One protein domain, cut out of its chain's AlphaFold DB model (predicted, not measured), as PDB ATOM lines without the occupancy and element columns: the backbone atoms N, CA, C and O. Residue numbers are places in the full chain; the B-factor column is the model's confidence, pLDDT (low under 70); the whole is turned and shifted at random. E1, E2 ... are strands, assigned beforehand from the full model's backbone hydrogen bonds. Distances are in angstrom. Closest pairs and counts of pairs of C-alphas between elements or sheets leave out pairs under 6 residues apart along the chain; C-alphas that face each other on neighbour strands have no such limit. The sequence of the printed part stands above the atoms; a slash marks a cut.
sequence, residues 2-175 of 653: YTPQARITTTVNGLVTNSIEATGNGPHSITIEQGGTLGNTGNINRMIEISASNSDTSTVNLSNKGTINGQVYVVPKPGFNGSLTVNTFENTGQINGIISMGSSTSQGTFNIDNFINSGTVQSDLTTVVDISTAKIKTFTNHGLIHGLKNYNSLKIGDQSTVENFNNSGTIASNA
ATOM      1  N   TYR A   2     -68.336  62.187   1.466       32.91
ATOM      2  CA  TYR A   2     -68.420  63.585   1.884       32.91
ATOM      3  C   TYR A   2     -67.795  64.409   0.759       32.91
ATOM      4  O   TYR A   2     -66.588  64.334   0.543       32.91
ATOM      5  N   THR A   3     -68.604  65.114  -0.022       33.16
ATOM      6  CA  THR A   3     -68.094  66.137  -0.936       33.16
ATOM      7  C   THR A   3     -67.732  67.359  -0.091       33.16
ATOM      8  O   THR A   3     -68.626  67.919   0.543       33.16
ATOM      9  N   PRO A   4     -66.460  67.795  -0.037       39.91
ATOM     10  CA  PRO A   4     -66.140  69.091   0.540       39.91
ATOM     11  C   PRO A   4     -66.758  70.155  -0.375       39.91
ATOM     12  O   PRO A   4     -66.271  70.392  -1.480       39.91
ATOM     13  N   GLN A   5     -67.890  70.734   0.034       53.06
ATOM     14  CA  GLN A   5     -68.448  71.899  -0.648       53.06
ATOM     15  C   GLN A   5     -67.474  73.074  -0.514       53.06
ATOM     16  O   GLN A   5     -66.790  73.233   0.495       53.06
ATOM     17  N   ALA A   6     -67.329  73.793  -1.624       51.66
ATOM     18  CA  ALA A   6     -66.123  74.508  -2.004       51.66
ATOM     19  C   ALA A   6     -65.841  75.758  -1.156       51.66
ATOM     20  O   ALA A   6     -66.722  76.580  -0.911       51.66
ATOM     21  N   ARG A   7     -64.555  75.958  -0.838       61.53
ATOM     22  CA  ARG A   7     -63.986  77.281  -0.550       61.53
ATOM     23  C   ARG A   7     -64.447  78.252  -1.639       61.53
ATOM     24  O   ARG A   7     -64.143  78.038  -2.810       61.53
ATOM     25  N   ILE A   8     -65.138  79.324  -1.258       68.94
ATOM     26  CA  ILE A   8     -65.516  80.393  -2.193       68.94
ATOM     27  C   ILE A   8     -64.507  81.522  -2.031       68.94
ATOM     28  O   ILE A   8     -64.272  82.004  -0.927       68.94
ATOM     29  N   THR A   9     -63.856  81.909  -3.120       83.69
ATOM     30  CA  THR A   9     -63.027  83.115  -3.195       83.69
ATOM     31  C   THR A   9     -63.506  83.898  -4.407       83.69
ATOM     32  O   THR A   9     -63.216  83.516  -5.536       83.69
ATOM     33  N   THR A  10     -64.291  84.949  -4.173       90.38
ATOM     34  CA  THR A  10     -64.929  85.752  -5.226       90.38
ATOM     35  C   THR A  10     -64.352  87.161  -5.222       90.38
ATOM     36  O   THR A  10     -64.248  87.782  -4.167       90.38
ATOM     37  N   THR A  11     -63.984  87.676  -6.398       94.69
ATOM     38  CA  THR A  11     -63.537  89.065  -6.595       94.69
ATOM     39  C   THR A  11     -64.419  89.748  -7.636       94.69
ATOM     40  O   THR A  11     -64.648  89.185  -8.704       94.69
ATOM     41  N   VAL A  12     -64.917  90.946  -7.329       95.12
ATOM     42  CA  VAL A  12     -65.736  91.779  -8.222       95.12
ATOM     43  C   VAL A  12     -64.994  93.084  -8.489       95.12
ATOM     44  O   VAL A  12     -64.800  93.879  -7.575       95.12
ATOM     45  N   ASN A  13     -64.595  93.316  -9.736       95.06
ATOM     46  CA  ASN A  13     -63.834  94.497 -10.167       95.06
ATOM     47  C   ASN A  13     -64.546  95.338 -11.245       95.06
ATOM     48  O   ASN A  13     -64.022  96.358 -11.686       95.06
ATOM     49  N   GLY A  14     -65.756  94.930 -11.635       94.19
ATOM     50  CA  GLY A  14     -66.669  95.654 -12.520       94.19
ATOM     51  C   GLY A  14     -68.124  95.418 -12.106       94.19
ATOM     52  O   GLY A  14     -68.383  95.040 -10.963       94.19
ATOM     53  N   LEU A  15     -69.081  95.625 -13.014       95.62
ATOM     54  CA  LEU A  15     -70.500  95.379 -12.735       95.62
ATOM     55  C   LEU A  15     -70.829  93.878 -12.757       95.62
ATOM     56  O   LEU A  15     -70.649  93.213 -13.776       95.62
ATOM     57  N   VAL A  16     -71.386  93.365 -11.661       95.62
ATOM     58  CA  VAL A  16     -71.946  92.013 -11.539       95.62
ATOM     59  C   VAL A  16     -73.372  92.127 -11.016       95.62
ATOM     60  O   VAL A  16     -73.599  92.715  -9.967       95.62
ATOM     61  N   THR A  17     -74.353  91.574 -11.728       92.81
ATOM     62  CA  THR A  17     -75.778  91.707 -11.365       92.81
ATOM     63  C   THR A  17     -76.354  90.506 -10.617       92.81
ATOM     64  O   THR A  17     -77.437  90.622 -10.053       92.81
ATOM     65  N   ASN A  18     -75.658  89.366 -10.613       91.94
ATOM     66  CA  ASN A  18     -76.107  88.135  -9.952       91.94
ATOM     67  C   ASN A  18     -75.700  88.112  -8.471       91.94
ATOM     68  O   ASN A  18     -74.664  88.676  -8.114       91.94
ATOM     69  N   SER A  19     -76.492  87.442  -7.628       93.31
ATOM     70  CA  SER A  19     -76.175  87.229  -6.210       93.31
ATOM     71  C   SER A  19     -74.932  86.349  -6.034       93.31
ATOM     72  O   SER A  19     -74.635  85.471  -6.848       93.31
ATOM     73  N   ILE A  20     -74.195  86.587  -4.949       92.75
ATOM     74  CA  ILE A  20     -73.126  85.713  -4.467       92.75
ATOM     75  C   ILE A  20     -73.689  84.904  -3.302       92.75
ATOM     76  O   ILE A  20     -73.913  85.438  -2.216       92.75
ATOM     77  N   GLU A  21     -73.894  83.611  -3.530       90.81
ATOM     78  CA  GLU A  21     -74.460  82.694  -2.544       90.81
ATOM     79  C   GLU A  21     -73.430  81.640  -2.133       90.81
ATOM     80  O   GLU A  21     -72.790  81.002  -2.971       90.81
ATOM     81  N   ALA A  22     -73.269  81.454  -0.825       84.88
ATOM     82  CA  ALA A  22     -72.379  80.466  -0.233       84.88
ATOM     83  C   ALA A  22     -73.130  79.662   0.832       84.88
ATOM     84  O   ALA A  22     -73.781  80.224   1.713       84.88
ATOM     85  N   THR A  23     -73.042  78.334   0.763       82.06
ATOM     86  CA  THR A  23     -73.521  77.430   1.816       82.06
ATOM     87  C   THR A  23     -72.485  76.337   2.058       82.06
ATOM     88  O   THR A  23     -71.969  75.776   1.091       82.06
ATOM     89  N   GLY A  24     -72.212  76.006   3.321       71.25
ATOM     90  CA  GLY A  24     -71.406  74.840   3.704       71.25
ATOM     91  C   GLY A  24     -70.164  75.170   4.537       71.25
ATOM     92  O   GLY A  24     -70.008  76.288   5.019       71.25
ATOM     93  N   ASN A  25     -69.301  74.166   4.725       80.12
ATOM     94  CA  ASN A  25     -68.091  74.207   5.559       80.12
ATOM     95  C   ASN A  25     -66.919  74.980   4.932       80.12
ATOM     96  O   ASN A  25     -66.741  74.988   3.715       80.12
ATOM     97  N   GLY A  26     -66.021  75.478   5.785       82.31
ATOM     98  CA  GLY A  26     -64.717  76.005   5.378       82.31
ATOM     99  C   GLY A  26     -64.675  77.522   5.156       82.31
ATOM    100  O   GLY A  26     -65.609  78.241   5.513       82.31
ATOM    101  N   PRO A  27     -63.545  78.045   4.646       88.75
ATOM    102  CA  PRO A  27     -63.349  79.478   4.486       88.75
ATOM    103  C   PRO A  27     -64.024  80.022   3.221       88.75
ATOM    104  O   PRO A  27     -63.836  79.506   2.116       88.75
ATOM    105  N   HIS A  28     -64.718  81.143   3.375       89.69
ATOM    106  CA  HIS A  28     -65.291  81.954   2.309       89.69
ATOM    107  C   HIS A  28     -64.652  83.348   2.320       89.69
ATOM    108  O   HIS A  28     -64.455  83.956   3.373       89.69
ATOM    109  N   SER A  29     -64.312  83.865   1.141       93.00
ATOM    110  CA  SER A  29     -63.747  85.197   0.953       93.00
ATOM    111  C   SER A  29     -64.427  85.901  -0.217       93.00
ATOM    112  O   SER A  29     -64.501  85.353  -1.316       93.00
ATOM    113  N   ILE A  30     -64.926  87.112   0.018       95.25
ATOM    114  CA  ILE A  30     -65.535  87.968  -1.004       95.25
ATOM    115  C   ILE A  30     -64.829  89.321  -0.976       95.25
ATOM    116  O   ILE A  30     -64.720  89.943   0.080       95.25
ATOM    117  N   THR A  31     -64.362  89.778  -2.135       97.06
ATOM    118  CA  THR A  31     -63.745  91.098  -2.308       97.06
ATOM    119  C   THR A  31     -64.462  91.868  -3.411       97.06
ATOM    120  O   THR A  31     -64.532  91.402  -4.545       97.06
ATOM    121  N   ILE A  32     -64.977  93.054  -3.099       97.75
ATOM    122  CA  ILE A  32     -65.453  94.023  -4.091       97.75
ATOM    123  C   ILE A  32     -64.385  95.112  -4.194       97.75
ATOM    124  O   ILE A  32     -64.128  95.821  -3.222       97.75
ATOM    125  N   GLU A  33     -63.715  95.223  -5.336       97.88
ATOM    126  CA  GLU A  33     -62.655  96.211  -5.555       97.88
ATOM    127  C   GLU A  33     -63.226  97.619  -5.776       97.88
ATOM    128  O   GLU A  33     -64.424  97.785  -5.980       97.88
ATOM    129  N   GLN A  34     -62.374  98.648  -5.770       95.81
ATOM    130  CA  GLN A  34     -62.789 100.058  -5.847       95.81
ATOM    131  C   GLN A  34     -63.643 100.398  -7.087       95.81
ATOM    132  O   GLN A  34     -64.513 101.261  -7.008       95.81
ATOM    133  N   GLY A  35     -63.429  99.711  -8.216       94.00
ATOM    134  CA  GLY A  35     -64.252  99.835  -9.432       94.00
ATOM    135  C   GLY A  35     -65.407  98.827  -9.535       94.00
ATOM    136  O   GLY A  35     -66.195  98.883 -10.479       94.00
ATOM    137  N   GLY A  36     -65.514  97.896  -8.586       97.56
ATOM    138  CA  GLY A  36     -66.531  96.853  -8.568       97.56
ATOM    139  C   GLY A  36     -67.906  97.380  -8.165       97.56
ATOM    140  O   GLY A  36     -68.036  98.173  -7.232       97.56
ATOM    141  N   THR A  37     -68.949  96.912  -8.847       97.75
ATOM    142  CA  THR A  37     -70.349  97.146  -8.473       97.75
ATOM    143  C   THR A  37     -71.097  95.821  -8.458       97.75
ATOM    144  O   THR A  37     -71.182  95.145  -9.478       97.75
ATOM    145  N   LEU A  38     -71.661  95.448  -7.312       97.31
ATOM    146  CA  LEU A  38     -72.499  94.265  -7.161       97.31
ATOM    147  C   LEU A  38     -73.970  94.685  -7.053       97.31
ATOM    148  O   LEU A  38     -74.360  95.332  -6.088       97.31
ATOM    149  N   GLY A  39     -74.789  94.294  -8.025       95.12
ATOM    150  CA  GLY A  39     -76.210  94.621  -8.111       95.12
ATOM    151  C   GLY A  39     -76.496  95.965  -8.792       95.12
ATOM    152  O   GLY A  39     -75.669  96.877  -8.813       95.12
ATOM    153  N   ASN A  40     -77.705  96.091  -9.340       93.31
ATOM    154  CA  ASN A  40     -78.184  97.330  -9.960       93.31
ATOM    155  C   ASN A  40     -78.685  98.328  -8.909       93.31
ATOM    156  O   ASN A  40     -79.184  97.933  -7.856       93.31
ATOM    157  N   THR A  41     -78.616  99.624  -9.209       91.38
ATOM    158  CA  THR A  41     -79.206 100.676  -8.367       91.38
ATOM    159  C   THR A  41     -80.683 100.390  -8.079       91.38
ATOM    160  O   THR A  41     -81.433 100.010  -8.977       91.38
ATOM    161  N   GLY A  42     -81.101 100.568  -6.824       86.50
ATOM    162  CA  GLY A  42     -82.474 100.297  -6.385       86.50
ATOM    163  C   GLY A  42     -82.795  98.815  -6.164       86.50
ATOM    164  O   GLY A  42     -83.933  98.487  -5.838       86.50
ATOM    165  N   ASN A  43     -81.824  97.909  -6.318       90.75
ATOM    166  CA  ASN A  43     -82.019  96.505  -5.982       90.75
ATOM    167  C   ASN A  43     -82.223  96.326  -4.471       90.75
ATOM    168  O   ASN A  43     -81.410  96.768  -3.662       90.75
ATOM    169  N   ILE A  44     -83.304  95.636  -4.111       92.06
ATOM    170  CA  ILE A  44     -83.682  95.343  -2.727       92.06
ATOM    171  C   ILE A  44     -83.461  93.874  -2.349       92.06
ATOM    172  O   ILE A  44     -83.762  93.498  -1.223       92.06
ATOM    173  N   ASN A  45     -82.964  93.032  -3.258       94.00
ATOM    174  CA  ASN A  45     -82.719  91.612  -3.009       94.00
ATOM    175  C   ASN A  45     -81.402  91.381  -2.254       94.00
ATOM    176  O   ASN A  45     -80.551  92.268  -2.155       94.00
ATOM    177  N   ARG A  46     -81.216  90.159  -1.746       95.38
ATOM    178  CA  ARG A  46     -79.940  89.712  -1.177       95.38
ATOM    179  C   ARG A  46     -78.923  89.533  -2.296       95.38
ATOM    180  O   ARG A  46     -79.080  88.666  -3.149       95.38
ATOM    181  N   MET A  47     -77.896  90.375  -2.294       96.06
ATOM    182  CA  MET A  47     -76.794  90.290  -3.253       96.06
ATOM    183  C   MET A  47     -75.628  89.471  -2.729       96.06
ATOM    184  O   MET A  47     -74.874  88.916  -3.521       96.06
ATOM    185  N   ILE A  48     -75.491  89.372  -1.411       96.06
ATOM    186  CA  ILE A  48     -74.572  88.446  -0.762       96.06
ATOM    187  C   ILE A  48     -75.385  87.656   0.253       96.06
ATOM    188  O   ILE A  48     -76.008  88.253   1.126       96.06
ATOM    189  N   GLU A  49     -75.367  86.331   0.155       94.31
ATOM    190  CA  GLU A  49     -75.936  85.438   1.163       94.31
ATOM    191  C   GLU A  49     -74.940  84.322   1.476       94.31
ATOM    192  O   GLU A  49     -74.716  83.407   0.685       94.31
ATOM    193  N   ILE A  50     -74.328  84.403   2.652       91.69
ATOM    194  CA  ILE A  50     -73.466  83.358   3.194       91.69
ATOM    195  C   ILE A  50     -74.216  82.694   4.335       91.69
ATOM    196  O   ILE A  50     -74.625  83.354   5.289       91.69
ATOM    197  N   SER A  51     -74.388  81.381   4.243       89.31
ATOM    198  CA  SER A  51     -75.134  80.622   5.235       89.31
ATOM    199  C   SER A  51     -74.428  79.341   5.658       89.31
ATOM    200  O   SER A  51     -73.727  78.704   4.876       89.31
ATOM    201  N   ALA A  52     -74.616  78.960   6.916       87.44
ATOM    202  CA  ALA A  52     -74.109  77.713   7.482       87.44
ATOM    203  C   ALA A  52     -75.284  76.863   7.981       87.44
ATOM    204  O   ALA A  52     -76.298  77.404   8.430       87.44
ATOM    205  N   SER A  53     -75.179  75.541   7.868       87.25
ATOM    206  CA  SER A  53     -76.252  74.601   8.213       87.25
ATOM    207  C   SER A  53     -75.732  73.448   9.064       87.25
ATOM    208  O   SER A  53     -74.532  73.212   9.117       87.25
ATOM    209  N   ASN A  54     -76.620  72.716   9.741       85.88
ATOM    210  CA  ASN A  54     -76.238  71.535  10.525       85.88
ATOM    211  C   ASN A  54     -75.052  71.839  11.474       85.88
ATOM    212  O   ASN A  54     -75.062  72.861  12.162       85.88
ATOM    213  N   SER A  55     -74.024  70.988  11.460       87.69
ATOM    214  CA  SER A  55     -72.791  71.109  12.238       87.69
ATOM    215  C   SER A  55     -71.655  71.813  11.484       87.69
ATOM    216  O   SER A  55     -70.484  71.533  11.753       87.69
ATOM    217  N   ASP A  56     -71.969  72.669  10.505       87.94
ATOM    218  CA  ASP A  56     -70.946  73.316   9.682       87.94
ATOM    219  C   ASP A  56     -70.012  74.204  10.527       87.94
ATOM    220  O   ASP A  56     -70.439  74.916  11.436       87.94
ATOM    221  N   THR A  57     -68.719  74.178  10.211       90.50
ATOM    222  CA  THR A  57     -67.708  75.104  10.723       90.50
ATOM    223  C   THR A  57     -67.167  75.942   9.572       90.50
ATOM    224  O   THR A  57     -66.429  75.440   8.717       90.50
ATOM    225  N   SER A  58     -67.528  77.222   9.547       90.00
ATOM    226  CA  SER A  58     -67.264  78.107   8.409       90.00
ATOM    227  C   SER A  58     -66.665  79.424   8.867       90.00
ATOM    228  O   SER A  58     -67.027  79.959   9.917       90.00
ATOM    229  N   THR A  59     -65.751  79.964   8.065       92.94
ATOM    230  CA  THR A  59     -65.144  81.275   8.311       92.94
ATOM    231  C   THR A  59     -65.381  82.199   7.127       92.94
ATOM    232  O   THR A  59     -65.380  81.759   5.982       92.94
ATOM    233  N   VAL A  60     -65.605  83.485   7.381       94.69
ATOM    234  CA  VAL A  60     -65.973  84.469   6.358       94.69
ATOM    235  C   VAL A  60     -65.058  85.682   6.439       94.69
ATOM    236  O   VAL A  60     -64.874  86.260   7.508       94.69
ATOM    237  N   ASN A  61     -64.522  86.089   5.290       96.12
ATOM    238  CA  ASN A  61     -63.885  87.388   5.091       96.12
ATOM    239  C   ASN A  61     -64.625  88.139   3.983       96.12
ATOM    240  O   ASN A  61     -64.763  87.620   2.875       96.12
ATOM    241  N   LEU A  62     -65.081  89.353   4.259       97.06
ATOM    242  CA  LEU A  62     -65.760  90.201   3.284       97.06
ATOM    243  C   LEU A  62     -65.100  91.578   3.293       97.06
ATOM    244  O   LEU A  62     -65.110  92.241   4.323       97.06
ATOM    245  N   SER A  63     -64.535  92.000   2.161       98.00
ATOM    246  CA  SER A  63     -63.970  93.344   1.980       98.00
ATOM    247  C   SER A  63     -64.684  94.053   0.831       98.00
ATOM    248  O   SER A  63     -64.666  93.586  -0.308       98.00
ATOM    249  N   ASN A  64     -65.338  95.176   1.124       98.44
ATOM    250  CA  ASN A  64     -65.984  96.036   0.141       98.44
ATOM    251  C   ASN A  64     -65.238  97.367   0.016       98.44
ATOM    252  O   ASN A  64     -65.227  98.170   0.949       98.44
ATOM    253  N   LYS A  65     -64.658  97.620  -1.157       98.56
ATOM    254  CA  LYS A  65     -64.047  98.899  -1.556       98.56
ATOM    255  C   LYS A  65     -64.840  99.610  -2.658       98.56
ATOM    256  O   LYS A  65     -64.572 100.777  -2.925       98.56
ATOM    257  N   GLY A  66     -65.778  98.908  -3.297       98.12
ATOM    258  CA  GLY A  66     -66.624  99.397  -4.387       98.12
ATOM    259  C   GLY A  66     -68.056  99.669  -3.934       98.12
ATOM    260  O   GLY A  66     -68.279 100.223  -2.860       98.12
ATOM    261  N   THR A  67     -69.041  99.284  -4.748       98.38
ATOM    262  CA  THR A  67     -70.470  99.475  -4.450       98.38
ATOM    263  C   THR A  67     -71.214  98.144  -4.370       98.38
ATOM    264  O   THR A  67     -71.117  97.320  -5.274       98.38
ATOM    265  N   ILE A  68     -72.026  97.955  -3.331       98.38
ATOM    266  CA  ILE A  68     -73.010  96.871  -3.233       98.38
ATOM    267  C   ILE A  68     -74.403  97.505  -3.228       98.38
ATOM    268  O   ILE A  68     -74.755  98.230  -2.302       98.38
ATOM    269  N   ASN A  69     -75.201  97.239  -4.258       97.50
ATOM    270  CA  ASN A  69     -76.609  97.620  -4.331       97.50
ATOM    271  C   ASN A  69     -77.476  96.397  -4.019       97.50
ATOM    272  O   ASN A  69     -77.696  95.544  -4.882       97.50
ATOM    273  N   GLY A  70     -77.947  96.311  -2.780       95.62
ATOM    274  CA  GLY A  70     -78.709  95.182  -2.260       95.62
ATOM    275  C   GLY A  70     -78.219  94.730  -0.889       95.62
ATOM    276  O   GLY A  70     -77.309  95.309  -0.297       95.62
ATOM    277  N   GLN A  71     -78.863  93.697  -0.359       97.31
ATOM    278  CA  GLN A  71     -78.668  93.252   1.018       97.31
ATOM    279  C   GLN A  71     -77.473  92.293   1.151       97.31
ATOM    280  O   GLN A  71     -77.212  91.487   0.252       97.31
ATOM    281  N   VAL A  72     -76.788  92.346   2.295       97.88
ATOM    282  CA  VAL A  72     -75.671  91.468   2.670       97.88
ATOM    283  C   VAL A  72     -76.076  90.625   3.874       97.88
ATOM    284  O   VAL A  72     -76.323  91.155   4.953       97.88
ATOM    285  N   TYR A  73     -76.149  89.312   3.690       96.50
ATOM    286  CA  TYR A  73     -76.578  88.346   4.697       96.50
ATOM    287  C   TYR A  73     -75.432  87.398   5.037       96.50
ATOM    288  O   TYR A  73     -74.869  86.749   4.155       96.50
ATOM    289  N   VAL A  74     -75.115  87.290   6.326       95.00
ATOM    290  CA  VAL A  74     -74.234  86.250   6.872       95.00
ATOM    291  C   VAL A  74     -74.964  85.577   8.028       95.00
ATOM    292  O   VAL A  74     -74.880  86.015   9.174       95.00
ATOM    293  N   VAL A  75     -75.751  84.550   7.712       91.69
ATOM    294  CA  VAL A  75     -76.777  84.025   8.623       91.69
ATOM    295  C   VAL A  75     -76.696  82.502   8.765       91.69
ATOM    296  O   VAL A  75     -76.650  81.784   7.765       91.69
ATOM    297  N   PRO A  76     -76.709  81.952   9.988       89.38
ATOM    298  CA  PRO A  76     -76.909  80.520  10.173       89.38
ATOM    299  C   PRO A  76     -78.357  80.136   9.821       89.38
ATOM    300  O   PRO A  76     -79.303  80.861  10.141       89.38
ATOM    301  N   LYS A  77     -78.545  78.986   9.163       87.19
ATOM    302  CA  LYS A  77     -79.879  78.448   8.846       87.19
ATOM    303  C   LYS A  77     -80.570  77.909  10.112       87.19
ATOM    304  O   LYS A  77     -79.887  77.536  11.069       87.19
ATOM    305  N   PRO A  78     -81.915  77.822  10.140       83.69
ATOM    306  CA  PRO A  78     -82.635  77.184  11.242       83.69
ATOM    307  C   PRO A  78     -82.098  75.776  11.549       83.69
ATOM    308  O   PRO A  78     -81.839  75.000  10.630       83.69
ATOM    309  N   GLY A  79     -81.921  75.454  12.834       81.12
ATOM    310  CA  GLY A  79     -81.366  74.165  13.275       81.12
ATOM    311  C   GLY A  79     -79.836  74.046  13.197       81.12
ATOM    312  O   GLY A  79     -79.302  72.970  13.452       81.12
ATOM    313  N   PHE A  80     -79.121  75.126  12.864       86.50
ATOM    314  CA  PHE A  80     -77.660  75.175  12.936       86.50
ATOM    315  C   PHE A  80     -77.159  74.937  14.367       86.50
ATOM    316  O   PHE A  80     -77.637  75.590  15.297       86.50
ATOM    317  N   ASN A  81     -76.181  74.040  14.524       88.19
ATOM    318  CA  ASN A  81     -75.498  73.717  15.783       88.19
ATOM    319  C   ASN A  81     -73.955  73.733  15.671       88.19
ATOM    320  O   ASN A  81     -73.270  73.359  16.621       88.19
ATOM    321  N   GLY A  82     -73.414  74.163  14.525       90.94
ATOM    322  CA  GLY A  82     -71.976  74.313  14.276       90.94
ATOM    323  C   GLY A  82     -71.399  75.667  14.714       90.94
ATOM    324  O   GLY A  82     -71.889  76.294  15.656       90.94
ATOM    325  N   SER A  83     -70.351  76.137  14.026       91.94
ATOM    326  CA  SER A  83     -69.719  77.446  14.264       91.94
ATOM    327  C   SER A  83     -69.539  78.252  12.976       91.94
ATOM    328  O   SER A  83     -68.845  77.823  12.061       91.94
ATOM    329  N   LEU A  84     -70.096  79.460  12.917       94.12
ATOM    330  CA  LEU A  84     -69.901  80.400  11.811       94.12
ATOM    331  C   LEU A  84     -69.169  81.640  12.332       94.12
ATOM    332  O   LEU A  84     -69.678  82.343  13.201       94.12
ATOM    333  N   THR A  85     -67.980  81.911  11.803       95.50
ATOM    334  CA  THR A  85     -67.149  83.043  12.231       95.50
ATOM    335  C   THR A  85     -66.936  84.020  11.084       95.50
ATOM    336  O   THR A  85     -66.403  83.660  10.039       95.50
ATOM    337  N   VAL A  86     -67.286  85.286  11.282       97.38
ATOM    338  CA  VAL A  86     -66.834  86.389  10.431       97.38
ATOM    339  C   VAL A  86     -65.491  86.874  10.970       97.38
ATOM    340  O   VAL A  86     -65.446  87.597  11.961       97.38
ATOM    341  N   ASN A  87     -64.392  86.477  10.328       96.75
ATOM    342  CA  ASN A  87     -63.047  86.912  10.721       96.75
ATOM    343  C   ASN A  87     -62.896  88.428  10.520       96.75
ATOM    344  O   ASN A  87     -62.361  89.154  11.361       96.75
ATOM    345  N   THR A  88     -63.343  88.924   9.369       97.44
ATOM    346  CA  THR A  88     -63.357  90.355   9.063       97.44
ATOM    347  C   THR A  88     -64.475  90.659   8.081       97.44
ATOM    348  O   THR A  88     -64.531  90.093   6.989       97.44
ATOM    349  N   PHE A  89     -65.349  91.575   8.473       98.50
ATOM    350  CA  PHE A  89     -66.184  92.343   7.567       98.50
ATOM    351  C   PHE A  89     -65.614  93.757   7.506       98.50
ATOM    352  O   PHE A  89     -65.552  94.437   8.527       98.50
ATOM    353  N   GLU A  90     -65.199  94.195   6.327       98.62
ATOM    354  CA  GLU A  90     -64.640  95.520   6.091       98.62
ATOM    355  C   GLU A  90     -65.415  96.213   4.972       98.62
ATOM    356  O   GLU A  90     -65.487  95.717   3.848       98.62
ATOM    357  N   ASN A  91     -65.968  97.388   5.260       98.75
ATOM    358  CA  ASN A  91     -66.569  98.265   4.268       98.75
ATOM    359  C   ASN A  91     -65.825  99.600   4.227       98.75
ATOM    360  O   ASN A  91     -65.913 100.385   5.163       98.75
ATOM    361  N   THR A  92     -65.132  99.880   3.130       98.56
ATOM    362  CA  THR A  92     -64.544 101.195   2.805       98.56
ATOM    363  C   THR A  92     -65.265 101.875   1.635       98.56
ATOM    364  O   THR A  92     -65.080 103.067   1.416       98.56
ATOM    365  N   GLY A  93     -66.102 101.126   0.910       98.31
ATOM    366  CA  GLY A  93     -66.928 101.608  -0.192       98.31
ATOM    367  C   GLY A  93     -68.363 101.945   0.224       98.31
ATOM    368  O   GLY A  93     -68.622 102.457   1.314       98.31
ATOM    369  N   GLN A  94     -69.317 101.658  -0.657       98.38
ATOM    370  CA  GLN A  94     -70.736 101.952  -0.472       98.38
ATOM    371  C   GLN A  94     -71.573 100.673  -0.428       98.38
ATOM    372  O   GLN A  94     -71.406  99.778  -1.256       98.38
ATOM    373  N   ILE A  95     -72.514 100.607   0.512       98.56
ATOM    374  CA  ILE A  95     -73.556  99.583   0.587       98.56
ATOM    375  C   ILE A  95     -74.908 100.296   0.623       98.56
ATOM    376  O   ILE A  95     -75.242 100.982   1.589       98.56
ATOM    377  N   ASN A  96     -75.677 100.137  -0.451       97.25
ATOM    378  CA  ASN A  96     -77.050 100.611  -0.578       97.25
ATOM    379  C   ASN A  96     -77.987  99.434  -0.285       97.25
ATOM    380  O   ASN A  96     -78.463  98.757  -1.196       97.25
ATOM    381  N   GLY A  97     -78.184  99.147   0.996       96.25
ATOM    382  CA  GLY A  97     -78.889  97.964   1.467       96.25
ATOM    383  C   GLY A  97     -78.640  97.716   2.948       96.25
ATOM    384  O   GLY A  97     -78.007  98.521   3.630       96.25
ATOM    385  N   ILE A  98     -79.161  96.599   3.444       97.00
ATOM    386  CA  ILE A  98     -78.979  96.192   4.839       97.00
ATOM    387  C   ILE A  98     -77.848  95.179   4.973       97.00
ATOM    388  O   ILE A  98     -77.560  94.424   4.043       97.00
ATOM    389  N   ILE A  99     -77.265  95.123   6.161       98.31
ATOM    390  CA  ILE A  99     -76.364  94.072   6.606       98.31
ATOM    391  C   ILE A  99     -77.082  93.293   7.707       98.31
ATOM    392  O   ILE A  99     -77.407  93.855   8.751       98.31
ATOM    393  N   SER A 100     -77.317  92.004   7.479       97.00
ATOM    394  CA  SER A 100     -77.912  91.098   8.460       97.00
ATOM    395  C   SER A 100     -76.915  90.006   8.821       97.00
ATOM    396  O   SER A 100     -76.418  89.289   7.948       97.00
ATOM    397  N   MET A 101     -76.592  89.899  10.109       96.56
ATOM    398  CA  MET A 101     -75.620  88.937  10.615       96.56
ATOM    399  C   MET A 101     -76.180  88.165  11.808       96.56
ATOM    400  O   MET A 101     -76.616  88.748  12.797       96.56
ATOM    401  N   GLY A 102     -76.114  86.839  11.737       92.56
ATOM    402  CA  GLY A 102     -76.640  85.965  12.784       92.56
ATOM    403  C   GLY A 102     -78.142  85.695  12.660       92.56
ATOM    404  O   GLY A 102     -78.779  86.038  11.666       92.56
ATOM    405  N   SER A 103     -78.699  84.973  13.632       86.44
ATOM    406  CA  SER A 103     -80.111  84.573  13.635       86.44
ATOM    407  C   SER A 103     -80.558  84.171  15.036       86.44
ATOM    408  O   SER A 103     -79.885  83.378  15.693       86.44
ATOM    409  N   SER A 104     -81.738  84.640  15.446       78.75
ATOM    410  CA  SER A 104     -82.360  84.308  16.734       78.75
ATOM    411  C   SER A 104     -82.830  82.852  16.847       78.75
ATOM    412  O   SER A 104     -83.168  82.397  17.936       78.75
ATOM    413  N   THR A 105     -82.852  82.096  15.743       78.38
ATOM    414  CA  THR A 105     -83.282  80.686  15.721       78.38
ATOM    415  C   THR A 105     -82.113  79.693  15.717       78.38
ATOM    416  O   THR A 105     -82.327  78.495  15.518       78.38
ATOM    417  N   SER A 106     -80.873  80.173  15.842       78.19
ATOM    418  CA  SER A 106     -79.663  79.345  15.809       78.19
ATOM    419  C   SER A 106     -79.325  78.772  17.188       78.19
ATOM    420  O   SER A 106     -79.394  79.484  18.184       78.19
ATOM    421  N   GLN A 107     -78.896  77.506  17.238       80.50
ATOM    422  CA  GLN A 107     -78.327  76.876  18.442       80.50
ATOM    423  C   GLN A 107     -76.790  76.785  18.391       80.50
ATOM    424  O   GLN A 107     -76.154  76.471  19.394       80.50
ATOM    425  N   GLY A 108     -76.193  77.040  17.223       85.00
ATOM    426  CA  GLY A 108     -74.750  77.059  17.003       85.00
ATOM    427  C   GLY A 108     -74.100  78.373  17.428       85.00
ATOM    428  O   GLY A 108     -74.768  79.340  17.793       85.00
ATOM    429  N   THR A 109     -72.772  78.420  17.354       90.56
ATOM    430  CA  THR A 109     -71.998  79.619  17.699       90.56
ATOM    431  C   THR A 109     -71.850  80.527  16.481       90.56
ATOM    432  O   THR A 109     -71.385  80.085  15.432       90.56
ATOM    433  N   PHE A 110     -72.192  81.806  16.626       95.12
ATOM    434  CA  PHE A 110     -71.920  82.829  15.621       95.12
ATOM    435  C   PHE A 110     -70.947  83.868  16.188       95.12
ATOM    436  O   PHE A 110     -71.244  84.518  17.190       95.12
ATOM    437  N   ASN A 111     -69.771  83.998  15.576       96.75
ATOM    438  CA  ASN A 111     -68.722  84.914  16.023       96.75
ATOM    439  C   ASN A 111     -68.466  85.991  14.968       96.75
ATOM    440  O   ASN A 111     -68.497  85.717  13.770       96.75
ATOM    441  N   ILE A 112     -68.144  87.199  15.416       98.44
ATOM    442  CA  ILE A 112     -67.648  88.285  14.570       98.44
ATOM    443  C   ILE A 112     -66.372  88.806  15.220       98.44
ATOM    444  O   ILE A 112     -66.422  89.490  16.240       98.44
ATOM    445  N   ASP A 113     -65.220  88.494  14.638       98.56
ATOM    446  CA  ASP A 113     -63.945  88.970  15.168       98.56
ATOM    447  C   ASP A 113     -63.799  90.475  14.921       98.56
ATOM    448  O   ASP A 113     -63.493  91.234  15.841       98.56
ATOM    449  N   ASN A 114     -64.060  90.924  13.689       98.38
ATOM    450  CA  ASN A 114     -63.966  92.333  13.322       98.38
ATOM    451  C   ASN A 114     -65.089  92.729  12.363       98.38
ATOM    452  O   ASN A 114     -65.174  92.215  11.248       98.38
ATOM    453  N   PHE A 115     -65.909  93.688  12.781       98.75
ATOM    454  CA  PHE A 115     -66.775  94.459  11.899       98.75
ATOM    455  C   PHE A 115     -66.206  95.871  11.783       98.75
ATOM    456  O   PHE A 115     -66.076  96.559  12.793       98.75
ATOM    457  N   ILE A 116     -65.860  96.302  10.575       98.81
ATOM    458  CA  ILE A 116     -65.227  97.593  10.313       98.81
ATOM    459  C   ILE A 116     -65.990  98.292   9.194       98.81
ATOM    460  O   ILE A 116     -66.007  97.831   8.055       98.81
ATOM    461  N   ASN A 117     -66.596  99.433   9.503       98.81
ATOM    462  CA  ASN A 117     -67.186 100.317   8.505       98.81
ATOM    463  C   ASN A 117     -66.443 101.653   8.472       98.81
ATOM    464  O   ASN A 117     -66.594 102.456   9.385       98.81
ATOM    465  N   SER A 118     -65.689 101.912   7.411       98.69
ATOM    466  CA  SER A 118     -65.077 103.211   7.091       98.69
ATOM    467  C   SER A 118     -65.733 103.902   5.892       98.69
ATOM    468  O   SER A 118     -65.444 105.064   5.626       98.69
ATOM    469  N   GLY A 119     -66.603 103.195   5.170       98.56
ATOM    470  CA  GLY A 119     -67.371 103.707   4.042       98.56
ATOM    471  C   GLY A 119     -68.794 104.111   4.427       98.56
ATOM    472  O   GLY A 119     -69.058 104.576   5.533       98.56
ATOM    473  N   THR A 120     -69.737 103.929   3.506       98.69
ATOM    474  CA  THR A 120     -71.161 104.215   3.734       98.69
ATOM    475  C   THR A 120     -71.981 102.935   3.705       98.69
ATOM    476  O   THR A 120     -71.861 102.146   2.769       98.69
ATOM    477  N   VAL A 121     -72.857 102.764   4.691       98.56
ATOM    478  CA  VAL A 121     -73.946 101.784   4.683       98.56
ATOM    479  C   VAL A 121     -75.243 102.543   4.911       98.56
ATOM    480  O   VAL A 121     -75.400 103.226   5.923       98.56
ATOM    481  N   GLN A 122     -76.177 102.454   3.976       96.62
ATOM    482  CA  GLN A 122     -77.455 103.145   4.099       96.62
ATOM    483  C   GLN A 122     -78.590 102.327   3.504       96.62
ATOM    484  O   GLN A 122     -78.416 101.620   2.509       96.62
ATOM    485  N   SER A 123     -79.770 102.445   4.104       94.69
ATOM    486  CA  SER A 123     -80.965 101.767   3.618       94.69
ATOM    487  C   SER A 123     -82.232 102.514   4.005       94.69
ATOM    488  O   SER A 123     -82.305 103.160   5.050       94.69
ATOM    489  N   ASP A 124     -83.253 102.385   3.164       92.31
ATOM    490  CA  ASP A 124     -84.616 102.838   3.415       92.31
ATOM    491  C   ASP A 124     -85.595 101.661   3.634       92.31
ATOM    492  O   ASP A 124     -86.812 101.876   3.650       92.31
ATOM    493  N   LEU A 125     -85.078 100.430   3.779       90.44
ATOM    494  CA  LEU A 125     -85.869  99.196   3.870       90.44
ATOM    495  C   LEU A 125     -86.279  98.850   5.304       90.44
ATOM    496  O   LEU A 125     -87.450  98.600   5.571       90.44
ATOM    497  N   THR A 126     -85.303  98.767   6.207       93.62
ATOM    498  CA  THR A 126     -85.463  98.379   7.615       93.62
ATOM    499  C   THR A 126     -84.199  98.779   8.387       93.62
ATOM    500  O   THR A 126     -83.455  99.651   7.930       93.62
ATOM    501  N   THR A 127     -83.943  98.161   9.543       95.19
ATOM    502  CA  THR A 127     -82.690  98.304  10.281       95.19
ATOM    503  C   THR A 127     -81.484  98.090   9.364       95.19
ATOM    504  O   THR A 127     -81.395  97.057   8.700       95.19
ATOM    505  N   VAL A 128     -80.561  99.055   9.329       97.62
ATOM    506  CA  VAL A 128     -79.456  99.053   8.351       97.62
ATOM    507  C   VAL A 128     -78.422  97.987   8.676       97.62
ATOM    508  O   VAL A 128     -78.010  97.245   7.791       97.62
ATOM    509  N   VAL A 129     -78.015  97.888   9.939       98.38
ATOM    510  CA  VAL A 129     -77.147  96.818  10.434       98.38
ATOM    511  C   VAL A 129     -77.885  96.095  11.552       98.38
ATOM    512  O   VAL A 129     -78.101  96.676  12.613       98.38
ATOM    513  N   ASP A 130     -78.296  94.851  11.312       97.62
ATOM    514  CA  ASP A 130     -78.980  94.008  12.300       97.62
ATOM    515  C   ASP A 130     -78.121  92.787  12.627       97.62
ATOM    516  O   ASP A 130     -77.872  91.936  11.765       97.62
ATOM    517  N   ILE A 131     -77.642  92.728  13.869       97.81
ATOM    518  CA  ILE A 131     -76.818  91.634  14.377       97.81
ATOM    519  C   ILE A 131     -77.538  90.947  15.536       97.81
ATOM    520  O   ILE A 131     -77.885  91.598  16.522       97.81
ATOM    521  N   SER A 132     -77.708  89.630  15.447       95.50
ATOM    522  CA  SER A 132     -78.427  88.831  16.447       95.50
ATOM    523  C   SER A 132     -77.648  87.583  16.859       95.50
ATOM    524  O   SER A 132     -77.063  86.902  16.016       95.50
ATOM    525  N   THR A 133     -77.680  87.253  18.156       94.25
ATOM    526  CA  THR A 133     -77.080  86.031  18.731       94.25
ATOM    527  C   THR A 133     -75.596  85.859  18.363       94.25
ATOM    528  O   THR A 133     -75.124  84.764  18.057       94.25
ATOM    529  N   ALA A 134     -74.845  86.966  18.368       95.75
ATOM    530  CA  ALA A 134     -73.447  87.012  17.949       95.75
ATOM    531  C   ALA A 134     -72.492  87.260  19.122       95.75
ATOM    532  O   ALA A 134     -72.769  88.076  19.998       95.75
ATOM    533  N   LYS A 135     -71.316  86.629  19.089       98.00
ATOM    534  CA  LYS A 135     -70.158  87.006  19.910       98.00
ATOM    535  C   LYS A 135     -69.244  87.911  19.093       98.00
ATOM    536  O   LYS A 135     -68.492  87.438  18.243       98.00
ATOM    537  N   ILE A 136     -69.334  89.212  19.326       98.75
ATOM    538  CA  ILE A 136     -68.577  90.241  18.621       98.75
ATOM    539  C   ILE A 136     -67.352  90.612  19.453       98.75
ATOM    540  O   ILE A 136     -67.472  91.111  20.573       98.75
ATOM    541  N   LYS A 137     -66.157  90.422  18.903       98.81
ATOM    542  CA  LYS A 137     -64.927  90.897  19.540       98.81
ATOM    543  C   LYS A 137     -64.763  92.404  19.333       98.81
ATOM    544  O   LYS A 137     -64.638  93.151  20.304       98.81
ATOM    545  N   THR A 138     -64.845  92.870  18.088       98.81
ATOM    546  CA  THR A 138     -64.739  94.300  17.781       98.81
ATOM    547  C   THR A 138     -65.767  94.733  16.745       98.81
ATOM    548  O   THR A 138     -65.815  94.197  15.638       98.81
ATOM    549  N   PHE A 139     -66.542  95.758  17.089       98.88
ATOM    550  CA  PHE A 139     -67.336  96.540  16.151       98.88
ATOM    551  C   PHE A 139     -66.756  97.948  16.064       98.88
ATOM    552  O   PHE A 139     -66.672  98.645  17.075       98.88
ATOM    553  N   THR A 140     -66.399  98.383  14.861       98.88
ATOM    554  CA  THR A 140     -65.818  99.699  14.611       98.88
ATOM    555  C   THR A 140     -66.546 100.403  13.474       98.88
ATOM    556  O   THR A 140     -66.608  99.902  12.352       98.88
ATOM    557  N   ASN A 141     -67.043 101.607  13.750       98.88
ATOM    558  CA  ASN A 141     -67.569 102.520  12.745       98.88
ATOM    559  C   ASN A 141     -66.713 103.794  12.673       98.88
ATOM    560  O   ASN A 141     -66.698 104.598  13.605       98.88
ATOM    561  N   HIS A 142     -66.020 103.984  11.557       98.75
ATOM    562  CA  HIS A 142     -65.355 105.222  11.142       98.75
ATOM    563  C   HIS A 142     -66.166 105.995  10.088       98.75
ATOM    564  O   HIS A 142     -65.982 107.198   9.935       98.75
ATOM    565  N   GLY A 143     -67.052 105.309   9.361       98.62
ATOM    566  CA  GLY A 143     -67.836 105.861   8.262       98.62
ATOM    567  C   GLY A 143     -69.273 106.221   8.645       98.62
ATOM    568  O   GLY A 143     -69.560 106.611   9.778       98.62
ATOM    569  N   LEU A 144     -70.189 106.086   7.689       98.75
ATOM    570  CA  LEU A 144     -71.613 106.371   7.860       98.75
ATOM    571  C   LEU A 144     -72.431 105.076   7.933       98.75
ATOM    572  O   LEU A 144     -72.300 104.216   7.062       98.75
ATOM    573  N   ILE A 145     -73.318 104.979   8.926       98.69
ATOM    574  CA  ILE A 145     -74.430 104.020   8.972       98.69
ATOM    575  C   ILE A 145     -75.732 104.823   9.087       98.69
ATOM    576  O   ILE A 145     -75.959 105.478  10.108       98.69
ATOM    577  N   HIS A 146     -76.574 104.805   8.050       97.62
ATOM    578  CA  HIS A 146     -77.731 105.703   7.954       97.62
ATOM    579  C   HIS A 146     -79.040 105.010   7.553       97.62
ATOM    580  O   HIS A 146     -79.209 104.563   6.417       97.62
ATOM    581  N   GLY A 147     -79.991 104.959   8.487       94.56
ATOM    582  CA  GLY A 147     -81.373 104.548   8.249       94.56
ATOM    583  C   GLY A 147     -82.200 105.719   7.733       94.56
ATOM    584  O   GLY A 147     -82.504 106.643   8.483       94.56
ATOM    585  N   LEU A 148     -82.585 105.672   6.457       90.00
ATOM    586  CA  LEU A 148     -83.224 106.791   5.749       90.00
ATOM    587  C   LEU A 148     -84.719 106.965   6.085       90.00
ATOM    588  O   LEU A 148     -85.313 107.998   5.785       90.00
ATOM    589  N   LYS A 149     -85.346 105.960   6.709       90.00
ATOM    590  CA  LYS A 149     -86.747 105.977   7.177       90.00
ATOM    591  C   LYS A 149     -86.812 105.745   8.692       90.00
ATOM    592  O   LYS A 149     -85.788 105.761   9.366       90.00
ATOM    593  N   ASN A 150     -88.012 105.524   9.232       87.94
ATOM    594  CA  ASN A 150     -88.274 105.281  10.660       87.94
ATOM    595  C   ASN A 150     -87.822 103.883  11.131       87.94
ATOM    596  O   ASN A 150     -88.585 103.148  11.754       87.94
ATOM    597  N   TYR A 151     -86.579 103.512  10.831       89.25
ATOM    598  CA  TYR A 151     -85.946 102.267  11.252       89.25
ATOM    599  C   TYR A 151     -84.630 102.556  11.961       89.25
ATOM    600  O   TYR A 151     -84.041 103.619  11.780       89.25
ATOM    601  N   ASN A 152     -84.174 101.620  12.795       95.12
ATOM    602  CA  ASN A 152     -82.921 101.797  13.523       95.12
ATOM    603  C   ASN A 152     -81.732 101.800  12.552       95.12
ATOM    604  O   ASN A 152     -81.763 101.108  11.539       95.12
ATOM    605  N   SER A 153     -80.647 102.502  12.867       97.75
ATOM    606  CA  SER A 153     -79.430 102.365  12.051       97.75
ATOM    607  C   SER A 153     -78.646 101.121  12.415       97.75
ATOM    608  O   SER A 153     -78.265 100.340  11.547       97.75
ATOM    609  N   LEU A 154     -78.466 100.890  13.709       98.50
ATOM    610  CA  LEU A 154     -77.803  99.700  14.212       98.50
ATOM    611  C   LEU A 154     -78.671  99.024  15.267       98.50
ATOM    612  O   LEU A 154     -79.084  99.666  16.233       98.50
ATOM    613  N   LYS A 155     -78.889  97.719  15.115       98.06
ATOM    614  CA  LYS A 155     -79.439  96.847  16.149       98.06
ATOM    615  C   LYS A 155     -78.441  95.744  16.488       98.06
ATOM    616  O   LYS A 155     -77.955  95.054  15.598       98.06
ATOM    617  N   ILE A 156     -78.174  95.572  17.781       98.19
ATOM    618  CA  ILE A 156     -77.471  94.402  18.319       98.19
ATOM    619  C   ILE A 156     -78.412  93.744  19.323       98.19
ATOM    620  O   ILE A 156     -78.745  94.335  20.351       98.19
ATOM    621  N   GLY A 157     -78.904  92.561  18.973       96.00
ATOM    622  CA  GLY A 157     -80.026  91.912  19.634       96.00
ATOM    623  C   GLY A 157     -79.759  90.478  20.076       96.00
ATOM    624  O   GLY A 157     -78.728  89.877  19.766       96.00
ATOM    625  N   ASP A 158     -80.762  89.914  20.745       92.25
ATOM    626  CA  ASP A 158     -80.946  88.470  20.907       92.25
ATOM    627  C   ASP A 158     -79.746  87.767  21.565       92.25
ATOM    628  O   ASP A 158     -79.179  86.829  21.005       92.25
ATOM    629  N   GLN A 159     -79.366  88.233  22.764       94.19
ATOM    630  CA  GLN A 159     -78.287  87.668  23.591       94.19
ATOM    631  C   GLN A 159     -76.890  87.785  22.971       94.19
ATOM    632  O   GLN A 159     -75.990  87.002  23.282       94.19
ATOM    633  N   SER A 160     -76.680  88.784  22.114       97.38
ATOM    634  CA  SER A 160     -75.350  89.075  21.589       97.38
ATOM    635  C   SER A 160     -74.410  89.579  22.688       97.38
ATOM    636  O   SER A 160     -74.827  90.218  23.661       97.38
ATOM    637  N   THR A 161     -73.114  89.333  22.513       98.56
ATOM    638  CA  THR A 161     -72.052  89.910  23.338       98.56
ATOM    639  C   THR A 161     -71.112  90.744  22.480       98.56
ATOM    640  O   THR A 161     -70.775  90.353  21.368       98.56
ATOM    641  N   VAL A 162     -70.679  91.897  22.986       98.88
ATOM    642  CA  VAL A 162     -69.690  92.761  22.333       98.88
ATOM    643  C   VAL A 162     -68.553  93.038  23.307       98.88
ATOM    644  O   VAL A 162     -68.790  93.601  24.375       98.88
ATOM    645  N   GLU A 163     -67.315  92.676  22.968       98.88
ATOM    646  CA  GLU A 163     -66.164  93.087  23.781       98.88
ATOM    647  C   GLU A 163     -65.860  94.577  23.597       98.88
ATOM    648  O   GLU A 163     -65.781  95.305  24.586       98.88
ATOM    649  N   ASN A 164     -65.720  95.045  22.355       98.88
ATOM    650  CA  ASN A 164     -65.410  96.444  22.067       98.88
ATOM    651  C   ASN A 164     -66.316  97.002  20.969       98.88
ATOM    652  O   ASN A 164     -66.315  96.516  19.839       98.88
ATOM    653  N   PHE A 165     -67.059  98.051  21.304       98.88
ATOM    654  CA  PHE A 165     -67.839  98.852  20.377       98.88
ATOM    655  C   PHE A 165     -67.207 100.238  20.260       98.88
ATOM    656  O   PHE A 165     -67.133 100.960  21.252       98.88
ATOM    657  N   ASN A 166     -66.774 100.623  19.062       98.88
ATOM    658  CA  ASN A 166     -66.105 101.894  18.808       98.88
ATOM    659  C   ASN A 166     -66.810 102.647  17.677       98.88
ATOM    660  O   ASN A 166     -66.797 102.211  16.527       98.88
ATOM    661  N   ASN A 167     -67.381 103.809  17.980       98.88
ATOM    662  CA  ASN A 167     -67.877 104.738  16.971       98.88
ATOM    663  C   ASN A 167     -66.998 105.989  16.929       98.88
ATOM    664  O   ASN A 167     -66.823 106.657  17.938       98.88
ATOM    665  N   SER A 168     -66.477 106.324  15.758       98.81
ATOM    666  CA  SER A 168     -65.803 107.597  15.448       98.81
ATOM    667  C   SER A 168     -66.368 108.263  14.192       98.81
ATOM    668  O   SER A 168     -66.102 109.434  13.950       98.81
ATOM    669  N   GLY A 169     -67.176 107.530  13.420       98.75
ATOM    670  CA  GLY A 169     -67.963 108.058  12.315       98.75
ATOM    671  C   GLY A 169     -69.355 108.516  12.748       98.75
ATOM    672  O   GLY A 169     -69.581 108.936  13.884       98.75
ATOM    673  N   THR A 170     -70.310 108.414  11.828       98.88
ATOM    674  CA  THR A 170     -71.708 108.800  12.049       98.88
ATOM    675  C   THR A 170     -72.626 107.585  12.008       98.88
ATOM    676  O   THR A 170     -72.591 106.800  11.061       98.88
ATOM    677  N   ILE A 171     -73.489 107.459  13.012       98.81
ATOM    678  CA  ILE A 171     -74.623 106.532  13.025       98.81
ATOM    679  C   ILE A 171     -75.881 107.384  13.189       98.81
ATOM    680  O   ILE A 171     -76.084 107.975  14.242       98.81
ATOM    681  N   ALA A 172     -76.716 107.484  12.160       97.19
ATOM    682  CA  ALA A 172     -77.861 108.403  12.159       97.19
ATOM    683  C   ALA A 172     -79.129 107.700  11.688       97.19
ATOM    684  O   ALA A 172     -79.055 106.950  10.724       97.19
ATOM    685  N   SER A 173     -80.281 107.914  12.321       93.62
ATOM    686  CA  SER A 173     -81.567 107.399  11.830       93.62
ATOM    687  C   SER A 173     -82.737 108.316  12.194       93.62
ATOM    688  O   SER A 173     -82.587 109.223  13.009       93.62
ATOM    689  N   ASN A 174     -83.921 108.061  11.626       88.50
ATOM    690  CA  ASN A 174     -85.167 108.692  12.087       88.50
ATOM    691  C   ASN A 174     -85.845 107.918  13.245       88.50
ATOM    692  O   ASN A 174     -86.804 108.414  13.833       88.50
ATOM    693  N   ALA A 175     -85.363 106.714  13.585       93.81
ATOM    694  CA  ALA A 175     -85.749 105.958  14.785       93.81
ATOM    695  C   ALA A 175     -84.565 105.924  15.769       93.81
ATOM    696  O   ALA A 175     -83.954 106.956  16.002       93.81
TER     697      ALA A 175
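AT A GLANCE: This is residues 2 to 175 of the 653 residues of an uncharacterized protein of Campylobacter jejuni (UniProt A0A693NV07). The chain is wound in stacked turns, a solenoid whose walls are three parallel sheets. The largest sheet, E1 E3 E5 E8 E11 E14 E17, and the sheet E2 E4 E7 E10 E13 E16 are two long walls face to face, and the short strands E6 E9 E12 E15 E18 make a third wall that runs crosswise between them at one end of the turns. The printed part has 174 residues with 18 named strands, E1 to E18 along the chain, and no named helix; its class is all strand. It is compact, with a radius of gyration of the C-alphas of 15.0 A, and spans 45 by 37 by 23 A.

IN THESE COORDINATES: The largest sheet holds E1, residues 8 to 12, E3, 26 to 32, E5, 57 to 64, E8, 83 to 91, E11, 109 to 117, E14, 135 to 141, and E17, 161 to 167. E1 begins at C-alpha 8 (-65.516, 80.393, -2.193). E5 is 23.5 A long, E8 23.3 A and E11 23.2 A; E11 bends by 55 degrees at residue 113. The second sheet holds E2, residues 20 to 23, E4, 46 to 52, E7, 71 to 76, E10, 99 to 102, E13, 129 to 132, and E16, 154 to 157. The third holds E6, residues 67 to 69, E9, 94 to 96, E12, 120 to 123, E15, 144 to 147, and E18, 170 to 173, which ends at C-alpha 173 (-81.567, 107.399, 11.830).

HOW THE PARTS SIT: In the largest sheet E8 and E11 are parallel neighbours at 5 degrees, with N 86 and O 111 within hydrogen-bond range at 2.8 A. E1 and E17 are its edge strands. The second sheet faces it, 9.6 A centre to centre, their strands at 16 degrees. In the second sheet E4 and E7 are parallel at 10 degrees, with N 50 and O 73 2.8 A apart. The third sheet's strands stand at 86 degrees to those of the second; these pairs form a stack of sheets, face to face in turn. In the third, E12 and E15 are parallel at 4 degrees, with N 121 and O 144 2.8 A apart. E6 runs on into E7 at 80 degrees, and E9 into E10 at 83 degrees. Residues 37 to 38 pair parallel with residues 15 to 16 and with residues 67 to 68 of E6.

THE WHOLE: The two C-alphas farthest apart, those of Tyr 2 and Asn 174, are 49.2 A apart. The printed part has no cut. The one long link is E3 to E4, 13 residues. Mean pLDDT of the printed part is 92.3; residues 2 to 8 are under 70.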